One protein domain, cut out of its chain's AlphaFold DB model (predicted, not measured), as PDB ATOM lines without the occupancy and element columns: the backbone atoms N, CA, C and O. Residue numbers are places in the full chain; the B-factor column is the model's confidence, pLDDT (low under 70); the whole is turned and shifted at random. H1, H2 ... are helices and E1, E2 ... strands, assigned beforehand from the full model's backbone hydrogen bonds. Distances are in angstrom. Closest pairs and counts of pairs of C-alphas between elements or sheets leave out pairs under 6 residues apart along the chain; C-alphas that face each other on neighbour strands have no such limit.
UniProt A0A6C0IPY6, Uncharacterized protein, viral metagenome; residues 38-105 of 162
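This is residues 38 to 105 of the 162 residues of an uncharacterized protein of viral metagenome (UniProt A0A6C0IPY6). With little regular structure, the printed part is a long rod: the chain runs out through E1 and H1, turns at residues 77 to 83, which stick out at one end, and folds back through E2, which pairs with E1. The 68 residues hold E1, H1 and E2 in that order, an antiparallel sheet E1 - E2, class mixed, with only 14 residues in named elements. It is extended, radius of gyration of the C-alphas 17.3 A, spanning 53 by 25 by 15 A.

E1, residues 55 to 57, begins at C-alpha (298.934, 301.366, 233.152) and measures 6.6 A. H1, residues 62 to 69, measures 11.3 A. E2, residues 93 to 95, measures 6.7 A and ends at C-alpha (303.102, 299.098, 231.457).

E1 and E2 are antiparallel at 145 degrees; N 56 and O 94 are 2.9 A apart, within hydrogen-bond range. The closest C-alphas of E1 and H1, Asn 56 and Pro 62, are 6.1 A apart. In H1, 3 of 4 O i to N i+4 pairs are within hydrogen-bond range.

The farthest C-alphas, Ser 81 and Gly 105, are 53.7 A apart. The printed part has no cut. The link H1 to E2 is long. Residues 80 to 89 and 104 to 105 have pLDDT under 70.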
ATOM      1  N   CYS A  38     291.698 292.507 223.117       83.50
ATOM      2  CA  CYS A  38     292.680 293.064 222.214       83.50
ATOM      3  C   CYS A  38     292.390 294.545 221.930       83.50
ATOM      4  O   CYS A  38     291.242 294.991 221.943       83.50
ATOM      5  N   TYR A  39     293.442 295.308 221.653       86.38
ATOM      6  CA  TYR A  39     293.329 296.659 221.129       86.38
ATOM      7  C   TYR A  39     292.907 296.612 219.658       86.38
ATOM      8  O   TYR A  39     293.532 295.912 218.860       86.38
ATOM      9  N   MET A  40     291.860 297.352 219.302       86.19
ATOM     10  CA  MET A  40     291.447 297.519 217.910       86.19
ATOM     11  C   MET A  40     292.303 298.615 217.274       86.19
ATOM     12  O   MET A  40     292.204 299.775 217.662       86.19
ATOM     13  N   GLU A  41     293.142 298.245 216.305       85.25
ATOM     14  CA  GLU A  41     294.015 299.200 215.603       85.25
ATOM     15  C   GLU A  41     293.317 299.934 214.447       85.25
ATOM     16  O   GLU A  41     293.876 300.894 213.919       85.25
ATOM     17  N   ASP A  42     292.118 299.502 214.039       84.44
ATOM     18  CA  ASP A  42     291.395 300.102 212.914       84.44
ATOM     19  C   ASP A  42     290.954 301.544 213.245       84.44
ATOM     20  O   ASP A  42     290.102 301.735 214.120       84.44
ATOM     21  N   PRO A  43     291.472 302.575 212.544       80.06
ATOM     22  CA  PRO A  43     291.147 303.973 212.828       80.06
ATOM     23  C   PRO A  43     289.686 304.332 212.529       80.06
ATOM     24  O   PRO A  43     289.202 305.371 212.980       80.06
ATOM     25  N   GLN A  44     288.976 303.506 211.760       83.94
ATOM     26  CA  GLN A  44     287.563 303.720 211.444       83.94
ATOM     27  C   GLN A  44     286.655 303.348 212.619       83.94
ATOM     28  O   GLN A  44     285.520 303.820 212.709       83.94
ATOM     29  N   ILE A  45     287.160 302.538 213.553       82.62
ATOM     30  CA  ILE A  45     286.447 302.159 214.765       82.62
ATOM     31  C   ILE A  45     286.790 303.176 215.853       82.62
ATOM     32  O   ILE A  45     287.900 303.224 216.381       82.62
ATOM     33  N   ARG A  46     285.808 304.002 216.229       83.94
ATOM     34  CA  ARG A  46     285.975 304.926 217.354       83.94
ATOM     35  C   ARG A  46     286.036 304.141 218.664       83.94
ATOM     36  O   ARG A  46     285.114 303.404 219.005       83.94
ATOM     37  N   ILE A  47     287.080 304.390 219.443       84.25
ATOM     38  CA  ILE A  47     287.237 303.812 220.774       84.25
ATOM     39  C   ILE A  47     286.238 304.456 221.751       84.25
ATOM     40  O   ILE A  47     286.219 305.674 221.919       84.25
ATOM     41  N   GLY A  48     285.408 303.631 222.398       76.81
ATOM     42  CA  GLY A  48     284.309 304.054 223.280       76.81
ATOM     43  C   GLY A  48     284.550 303.853 224.781       76.81
ATOM     44  O   GLY A  48     283.585 303.721 225.525       76.81
ATOM     45  N   GLY A  49     285.806 303.771 225.231       78.19
ATOM     46  CA  GLY A  49     286.136 303.705 226.665       78.19
ATOM     47  C   GLY A  49     287.440 302.983 227.009       78.19
ATOM     48  O   GLY A  49     288.074 303.318 228.003       78.19
ATOM     49  N   PHE A  50     287.878 302.033 226.181       77.25
ATOM     50  CA  PHE A  50     289.118 301.281 226.391       77.25
ATOM     51  C   PHE A  50     290.057 301.424 225.191       77.25
ATOM     52  O   PHE A  50     289.734 300.951 224.106       77.25
ATOM     53  N   ALA A  51     291.220 302.051 225.392       76.19
ATOM     54  CA  ALA A  51     292.193 302.350 224.335       76.19
ATOM     55  C   ALA A  51     293.560 301.675 224.547       76.19
ATOM     56  O   ALA A  51     294.561 302.151 224.021       76.19
ATOM     57  N   ALA A  52     293.623 300.607 225.358       80.62
ATOM     58  CA  ALA A  52     294.855 299.869 225.678       80.62
ATOM     59  C   ALA A  52     296.039 300.726 226.191       80.62
ATOM     60  O   ALA A  52     297.182 300.275 226.225       80.62
ATOM     61  N   ASN A  53     295.771 301.955 226.634       80.00
ATOM     62  CA  ASN A  53     296.737 302.893 227.201       80.00
ATOM     63  C   ASN A  53     296.784 302.836 228.737       80.00
ATOM     64  O   ASN A  53     297.512 303.607 229.364       80.00
ATOM     65  N   ASN A  54     296.008 301.935 229.344       81.00
ATOM     66  CA  ASN A  54     295.969 301.765 230.787       81.00
ATOM     67  C   ASN A  54     297.320 301.254 231.300       81.00
ATOM     68  O   ASN A  54     297.915 300.330 230.745       81.00
ATOM     69  N   MET A  55     297.772 301.835 232.406       87.31
ATOM     70  CA  MET A  55     298.934 301.366 233.152       87.31
ATOM     71  C   MET A  55     298.486 300.813 234.499       87.31
ATOM     72  O   MET A  55     297.464 301.227 235.049       87.31
ATOM     73  N   ASN A  56     299.260 299.873 235.026       88.12
ATOM     74  CA  ASN A  56     299.060 299.380 236.377       88.12
ATOM     75  C   ASN A  56     299.842 300.263 237.359       88.12
ATOM     76  O   ASN A  56     300.909 300.775 237.023       88.12
ATOM     77  N   VAL A  57     299.321 300.436 238.571       89.31
ATOM     78  CA  VAL A  57     299.956 301.223 239.634       89.31
ATOM     79  C   VAL A  57     300.411 300.280 240.737       89.31
ATOM     80  O   VAL A  57     299.618 299.494 241.255       89.31
ATOM     81  N   VAL A  58     301.682 300.357 241.129       88.56
ATOM     82  CA  VAL A  58     302.206 299.519 242.214       88.56
ATOM     83  C   VAL A  58     301.601 299.975 243.543       88.56
ATOM     84  O   VAL A  58     301.823 301.101 243.983       88.56
ATOM     85  N   GLY A  59     300.828 299.097 244.189       86.81
ATOM     86  CA  GLY A  59     300.185 299.391 245.475       86.81
ATOM     87  C   GLY A  59     299.058 300.428 245.394       86.81
ATOM     88  O   GLY A  59     298.781 301.104 246.386       86.81
ATOM     89  N   GLY A  60     298.434 300.585 244.224       87.50
ATOM     90  CA  GLY A  60     297.338 301.525 244.003       87.50
ATOM     91  C   GLY A  60     296.390 301.068 242.901       87.50
ATOM     92  O   GLY A  60     296.370 299.898 242.515       87.50
ATOM     93  N   HIS A  61     295.605 302.009 242.389       86.75
ATOM     94  CA  HIS A  61     294.631 301.756 241.329       86.75
ATOM     95  C   HIS A  61     294.851 302.706 240.143       86.75
ATOM     96  O   HIS A  61     295.369 303.804 240.332       86.75
ATOM     97  N   PRO A  62     294.410 302.357 238.919       84.12
ATOM     98  CA  PRO A  62     294.558 303.234 237.750       84.12
ATOM     99  C   PRO A  62     293.937 304.633 237.915       84.12
ATOM    100  O   PRO A  62     294.402 305.584 237.295       84.12
ATOM    101  N   ILE A  63     292.931 304.788 238.786       85.81
ATOM    102  CA  ILE A  63     292.334 306.089 239.143       85.81
ATOM    103  C   ILE A  63     293.336 307.059 239.789       85.81
ATOM    104  O   ILE A  63     293.168 308.279 239.711       85.81
ATOM    105  N   ASP A  64     294.403 306.537 240.396       87.12
ATOM    106  CA  ASP A  64     295.469 307.356 240.966       87.12
ATOM    107  C   ASP A  64     296.214 308.113 239.858       87.12
ATOM    108  O   ASP A  64     296.588 309.268 240.053       87.12
ATOM    109  N   ILE A  65     296.355 307.506 238.671       87.19
ATOM    110  CA  ILE A  65     296.974 308.133 237.495       87.19
ATOM    111  C   ILE A  65     296.135 309.331 237.041       87.19
ATOM    112  O   ILE A  65     296.673 310.421 236.869       87.19
ATOM    113  N   ASP A  66     294.813 309.164 236.907       87.00
ATOM    114  CA  ASP A  66     293.903 310.273 236.575       87.00
ATOM    115  C   ASP A  66     293.960 311.380 237.636       87.00
ATOM    116  O   ASP A  66     293.988 312.568 237.318       87.00
ATOM    117  N   SER A  67     294.036 311.007 238.912       86.75
ATOM    118  CA  SER A  67     294.101 311.961 240.021       86.75
ATOM    119  C   SER A  67     295.407 312.759 240.062       86.75
ATOM    120  O   SER A  67     295.379 313.942 240.412       86.75
ATOM    121  N   ASP A  68     296.540 312.167 239.674       85.50
ATOM    122  CA  ASP A  68     297.806 312.900 239.533       85.50
ATOM    123  C   ASP A  68     297.844 313.763 238.264       85.50
ATOM    124  O   ASP A  68     298.240 314.930 238.338       85.50
ATOM    125  N   LEU A  69     297.365 313.253 237.120       85.06
ATOM    126  CA  LEU A  69     297.291 314.013 235.863       85.06
ATOM    127  C   LEU A  69     296.347 315.218 235.966       85.06
ATOM    128  O   LEU A  69     296.683 316.306 235.503       85.06
ATOM    129  N   SER A  70     295.201 315.050 236.628       87.31
ATOM    130  CA  SER A  70     294.267 316.144 236.939       87.31
ATOM    131  C   SER A  70     294.777 317.085 238.035       87.31
ATOM    132  O   SER A  70     294.165 318.119 238.294       87.31
ATOM    133  N   GLY A  71     295.899 316.755 238.681       80.06
ATOM    134  CA  GLY A  71     296.531 317.600 239.684       80.06
ATOM    135  C   GLY A  71     295.792 317.653 241.021       80.06
ATOM    136  O   GLY A  71     296.068 318.551 241.808       80.06
ATOM    137  N   ARG A  72     294.904 316.700 241.342       80.69
ATOM    138  CA  ARG A  72     294.183 316.670 242.636       80.69
ATOM    139  C   ARG A  72     295.127 316.557 243.837       80.69
ATOM    140  O   ARG A  72     294.838 317.090 244.902       80.69
ATOM    141  N   GLY A  73     296.283 315.914 243.655       74.69
ATOM    142  CA  GLY A  73     297.357 315.867 244.657       74.69
ATOM    143  C   GLY A  73     298.155 317.173 244.799       74.69
ATOM    144  O   GLY A  73     299.071 317.256 245.618       74.69
ATOM    145  N   ARG A  74     297.850 318.201 243.996       75.25
ATOM    146  CA  ARG A  74     298.575 319.473 243.932       75.25
ATOM    147  C   ARG A  74     297.651 320.595 244.393       75.25
ATOM    148  O   ARG A  74     296.841 321.111 243.636       75.25
ATOM    149  N   ILE A  75     297.785 320.990 245.655       71.81
ATOM    150  CA  ILE A  75     297.018 322.116 246.196       71.81
ATOM    151  C   ILE A  75     297.527 323.413 245.555       71.81
ATOM    152  O   ILE A  75     298.720 323.720 245.640       71.81
ATOM    153  N   TYR A  76     296.625 324.184 244.945       71.50
ATOM    154  CA  TYR A  76     296.941 325.512 244.426       71.50
ATOM    155  C   TYR A  76     297.289 326.458 245.577       71.50
ATOM    156  O   TYR A  76     296.518 326.630 246.520       71.50
ATOM    157  N   LYS A  77     298.458 327.093 245.497       71.94
ATOM    158  CA  LYS A  77     298.884 328.135 246.436       71.94
ATOM    159  C   LYS A  77     298.862 329.489 245.739       71.94
ATOM    160  O   LYS A  77     299.273 329.597 244.589       71.94
ATOM    161  N   LYS A  78     298.419 330.524 246.461       75.44
ATOM    162  CA  LYS A  78     298.360 331.917 245.974       75.44
ATOM    163  C   LYS A  78     299.739 332.477 245.601       75.44
ATOM    164  O   LYS A  78     299.843 333.305 244.706       75.44
ATOM    165  N   HIS A  79     300.786 332.027 246.290       77.00
ATOM    166  CA  HIS A  79     302.167 332.437 246.058       77.00
ATOM    167  C   HIS A  79     303.022 331.221 245.698       77.00
ATOM    168  O   HIS A  79     302.805 330.130 246.235       77.00
ATOM    169  N   CYS A  80     304.009 331.423 244.821       65.81
ATOM    170  CA  CYS A  80     304.999 330.421 244.432       65.81
ATOM    171  C   CYS A  80     305.944 330.115 245.607       65.81
ATOM    172  O   CYS A  80     307.090 330.548 245.621       65.81
ATOM    173  N   SER A  81     305.462 329.405 246.630       65.81
ATOM    174  CA  SER A  81     306.333 328.870 247.680       65.81
ATOM    175  C   SER A  81     307.173 327.737 247.091       65.81
ATOM    176  O   SER A  81     306.595 326.833 246.485       65.81
ATOM    177  N   GLU A  82     308.484 327.732 247.327       63.25
ATOM    178  CA  GLU A  82     309.448 326.744 246.801       63.25
ATOM    179  C   GLU A  82     309.150 325.281 247.176       63.25
ATOM    180  O   GLU A  82     309.722 324.358 246.592       63.25
ATOM    181  N   ASN A  83     308.217 325.047 248.104       58.94
ATOM    182  CA  ASN A  83     307.724 323.720 248.453       58.94
ATOM    183  C   ASN A  83     306.995 323.082 247.258       58.94
ATOM    184  O   ASN A  83     305.768 323.155 247.141       58.94
ATOM    185  N   LYS A  84     307.778 322.429 246.391       62.19
ATOM    186  CA  LYS A  84     307.352 321.457 245.380       62.19
ATOM    187  C   LYS A  84     306.400 320.461 246.040       62.19
ATOM    188  O   LYS A  84     306.845 319.606 246.789       62.19
ATOM    189  N   TYR A  85     305.105 320.595 245.757       60.09
ATOM    190  CA  TYR A  85     304.067 319.569 245.916       60.09
ATOM    191  C   TYR A  85     304.298 318.592 247.097       60.09
ATOM    192  O   TYR A  85     304.755 317.472 246.875       60.09
ATOM    193  N   PRO A  86     303.976 318.971 248.348       56.31
ATOM    194  CA  PRO A  86     304.260 318.140 249.530       56.31
ATOM    195  C   PRO A  86     303.530 316.786 249.520       56.31
ATOM    196  O   PRO A  86     303.945 315.853 250.194       56.31
ATOM    197  N   LEU A  87     302.459 316.672 248.727       58.91
ATOM    198  CA  LEU A  87     301.674 315.457 248.510       58.91
ATOM    199  C   LEU A  87     301.966 314.802 247.151       58.91
ATOM    200  O   LEU A  87     301.153 314.016 246.667       58.91
ATOM    201  N   LYS A  88     303.098 315.121 246.503       61.75
ATOM    202  CA  LYS A  88     303.515 314.461 245.261       61.75
ATOM    203  C   LYS A  88     303.830 313.000 245.554       61.75
ATOM    204  O   LYS A  88     304.972 312.622 245.805       61.75
ATOM    205  N   LYS A  89     302.799 312.164 245.508       64.56
ATOM    206  CA  LYS A  89     302.965 310.724 245.429       64.56
ATOM    207  C   LYS A  89     303.593 310.466 244.062       64.56
ATOM    208  O   LYS A  89     302.947 310.671 243.041       64.56
ATOM    209  N   ASN A  90     304.870 310.094 244.029       71.69
ATOM    210  CA  ASN A  90     305.473 309.577 242.806       71.69
ATOM    211  C   ASN A  90     304.787 308.240 242.522       71.69
ATOM    212  O   ASN A  90     305.128 307.224 243.126       71.69
ATOM    213  N   ILE A  91     303.764 308.263 241.673       80.25
ATOM    214  CA  ILE A  91     303.052 307.056 241.271       80.25
ATOM    215  C   ILE A  91     304.024 306.222 240.443       80.25
ATOM    216  O   ILE A  91     304.481 306.644 239.382       80.25
ATOM    217  N   THR A  92     304.366 305.041 240.943       87.44
ATOM    218  CA  THR A  92     305.154 304.063 240.203       87.44
ATOM    219  C   THR A  92     304.212 303.241 239.333       87.44
ATOM    220  O   THR A  92     303.400 302.451 239.820       87.44
ATOM    221  N   THR A  93     304.296 303.461 238.023       89.62
ATOM    222  CA  THR A  93     303.457 302.785 237.031       89.62
ATOM    223  C   THR A  93     304.222 301.682 236.314       89.62
ATOM    224  O   THR A  93     305.385 301.862 235.952       89.62
ATOM    225  N   THR A  94     303.552 300.570 236.028       90.31
ATOM    226  CA  THR A  94     304.046 299.514 235.139       90.31
ATOM    227  C   THR A  94     303.171 299.421 233.893       90.31
ATOM    228  O   THR A  94     301.950 299.596 233.939       90.31
ATOM    229  N   LYS A  95     303.804 299.184 232.740       87.94
ATOM    230  CA  LYS A  95     303.102 299.098 231.457       87.94
ATOM    231  C   LYS A  95     302.306 297.796 231.387       87.94
ATOM    232  O   LYS A  95     302.865 296.726 231.610       87.94
ATOM    233  N   ILE A  96     301.028 297.892 231.024       85.94
ATOM    234  CA  ILE A  96     300.206 296.733 230.672       85.94
ATOM    235  C   ILE A  96     300.326 296.530 229.159       85.94
ATOM    236  O   ILE A  96     300.205 297.483 228.388       85.94
ATOM    237  N   SER A  97     300.617 295.305 228.728       86.00
ATOM    238  CA  SER A  97     300.615 294.930 227.313       86.00
ATOM    239  C   SER A  97     299.265 294.336 226.936       86.00
ATOM    240  O   SER A  97     298.831 293.365 227.555       86.00
ATOM    241  N   PHE A  98     298.641 294.878 225.897       85.31
ATOM    242  CA  PHE A  98     297.448 294.304 225.283       85.31
ATOM    243  C   PHE A  98     297.817 293.726 223.916       85.31
ATOM    244  O   PHE A  98     298.689 294.260 223.231       85.31
ATOM    245  N   ASN A  99     297.172 292.628 223.527       86.62
ATOM    246  CA  ASN A  99     297.338 292.073 222.185       86.62
ATOM    247  C   ASN A  99     296.648 292.985 221.167       86.62
ATOM    248  O   ASN A  99     295.578 293.513 221.454       86.62
ATOM    249  N   ASN A 100     297.201 293.128 219.966       85.44
ATOM    250  CA  ASN A 100     296.570 293.934 218.918       85.44
ATOM    251  C   ASN A 100     295.693 293.051 218.028       85.44
ATOM    252  O   ASN A 100     296.158 292.059 217.461       85.44
ATOM    253  N   CYS A 101     294.424 293.424 217.890       83.62
ATOM    254  CA  CYS A 101     293.523 292.846 216.908       83.62
ATOM    255  C   CYS A 101     293.728 293.558 215.574       83.62
ATOM    256  O   CYS A 101     293.248 294.667 215.360       83.62
ATOM    257  N   LYS A 102     294.443 292.880 214.673       74.44
ATOM    258  CA  LYS A 102     294.752 293.363 213.318       74.44
ATOM    259  C   LYS A 102     293.606 293.197 212.319       74.44
ATOM    260  O   LYS A 102     293.758 293.563 211.159       74.44
ATOM    261  N   SER A 103     292.491 292.597 212.736       70.88
ATOM    262  CA  SER A 103     291.305 292.469 211.891       70.88
ATOM    263  C   SER A 103     290.754 293.865 211.613       70.88
ATOM    264  O   SER A 103     290.051 294.428 212.449       70.88
ATOM    265  N   LEU A 104     291.084 294.411 210.444       66.12
ATOM    266  CA  LEU A 104     290.437 295.604 209.912       66.12
ATOM    267  C   LEU A 104     288.969 295.243 209.690       66.12
ATOM    268  O   LEU A 104     288.656 294.330 208.929       66.12
ATOM    269  N   GLY A 105     288.073 295.899 210.425       68.81
ATOM    270  CA  GLY A 105     286.637 295.642 210.316       68.81
ATOM    271  C   GLY A 105     286.043 296.267 209.058       68.81
ATOM    272  O   GLY A 105     284.931 295.928 208.657       68.81
TER     273      GLY A 105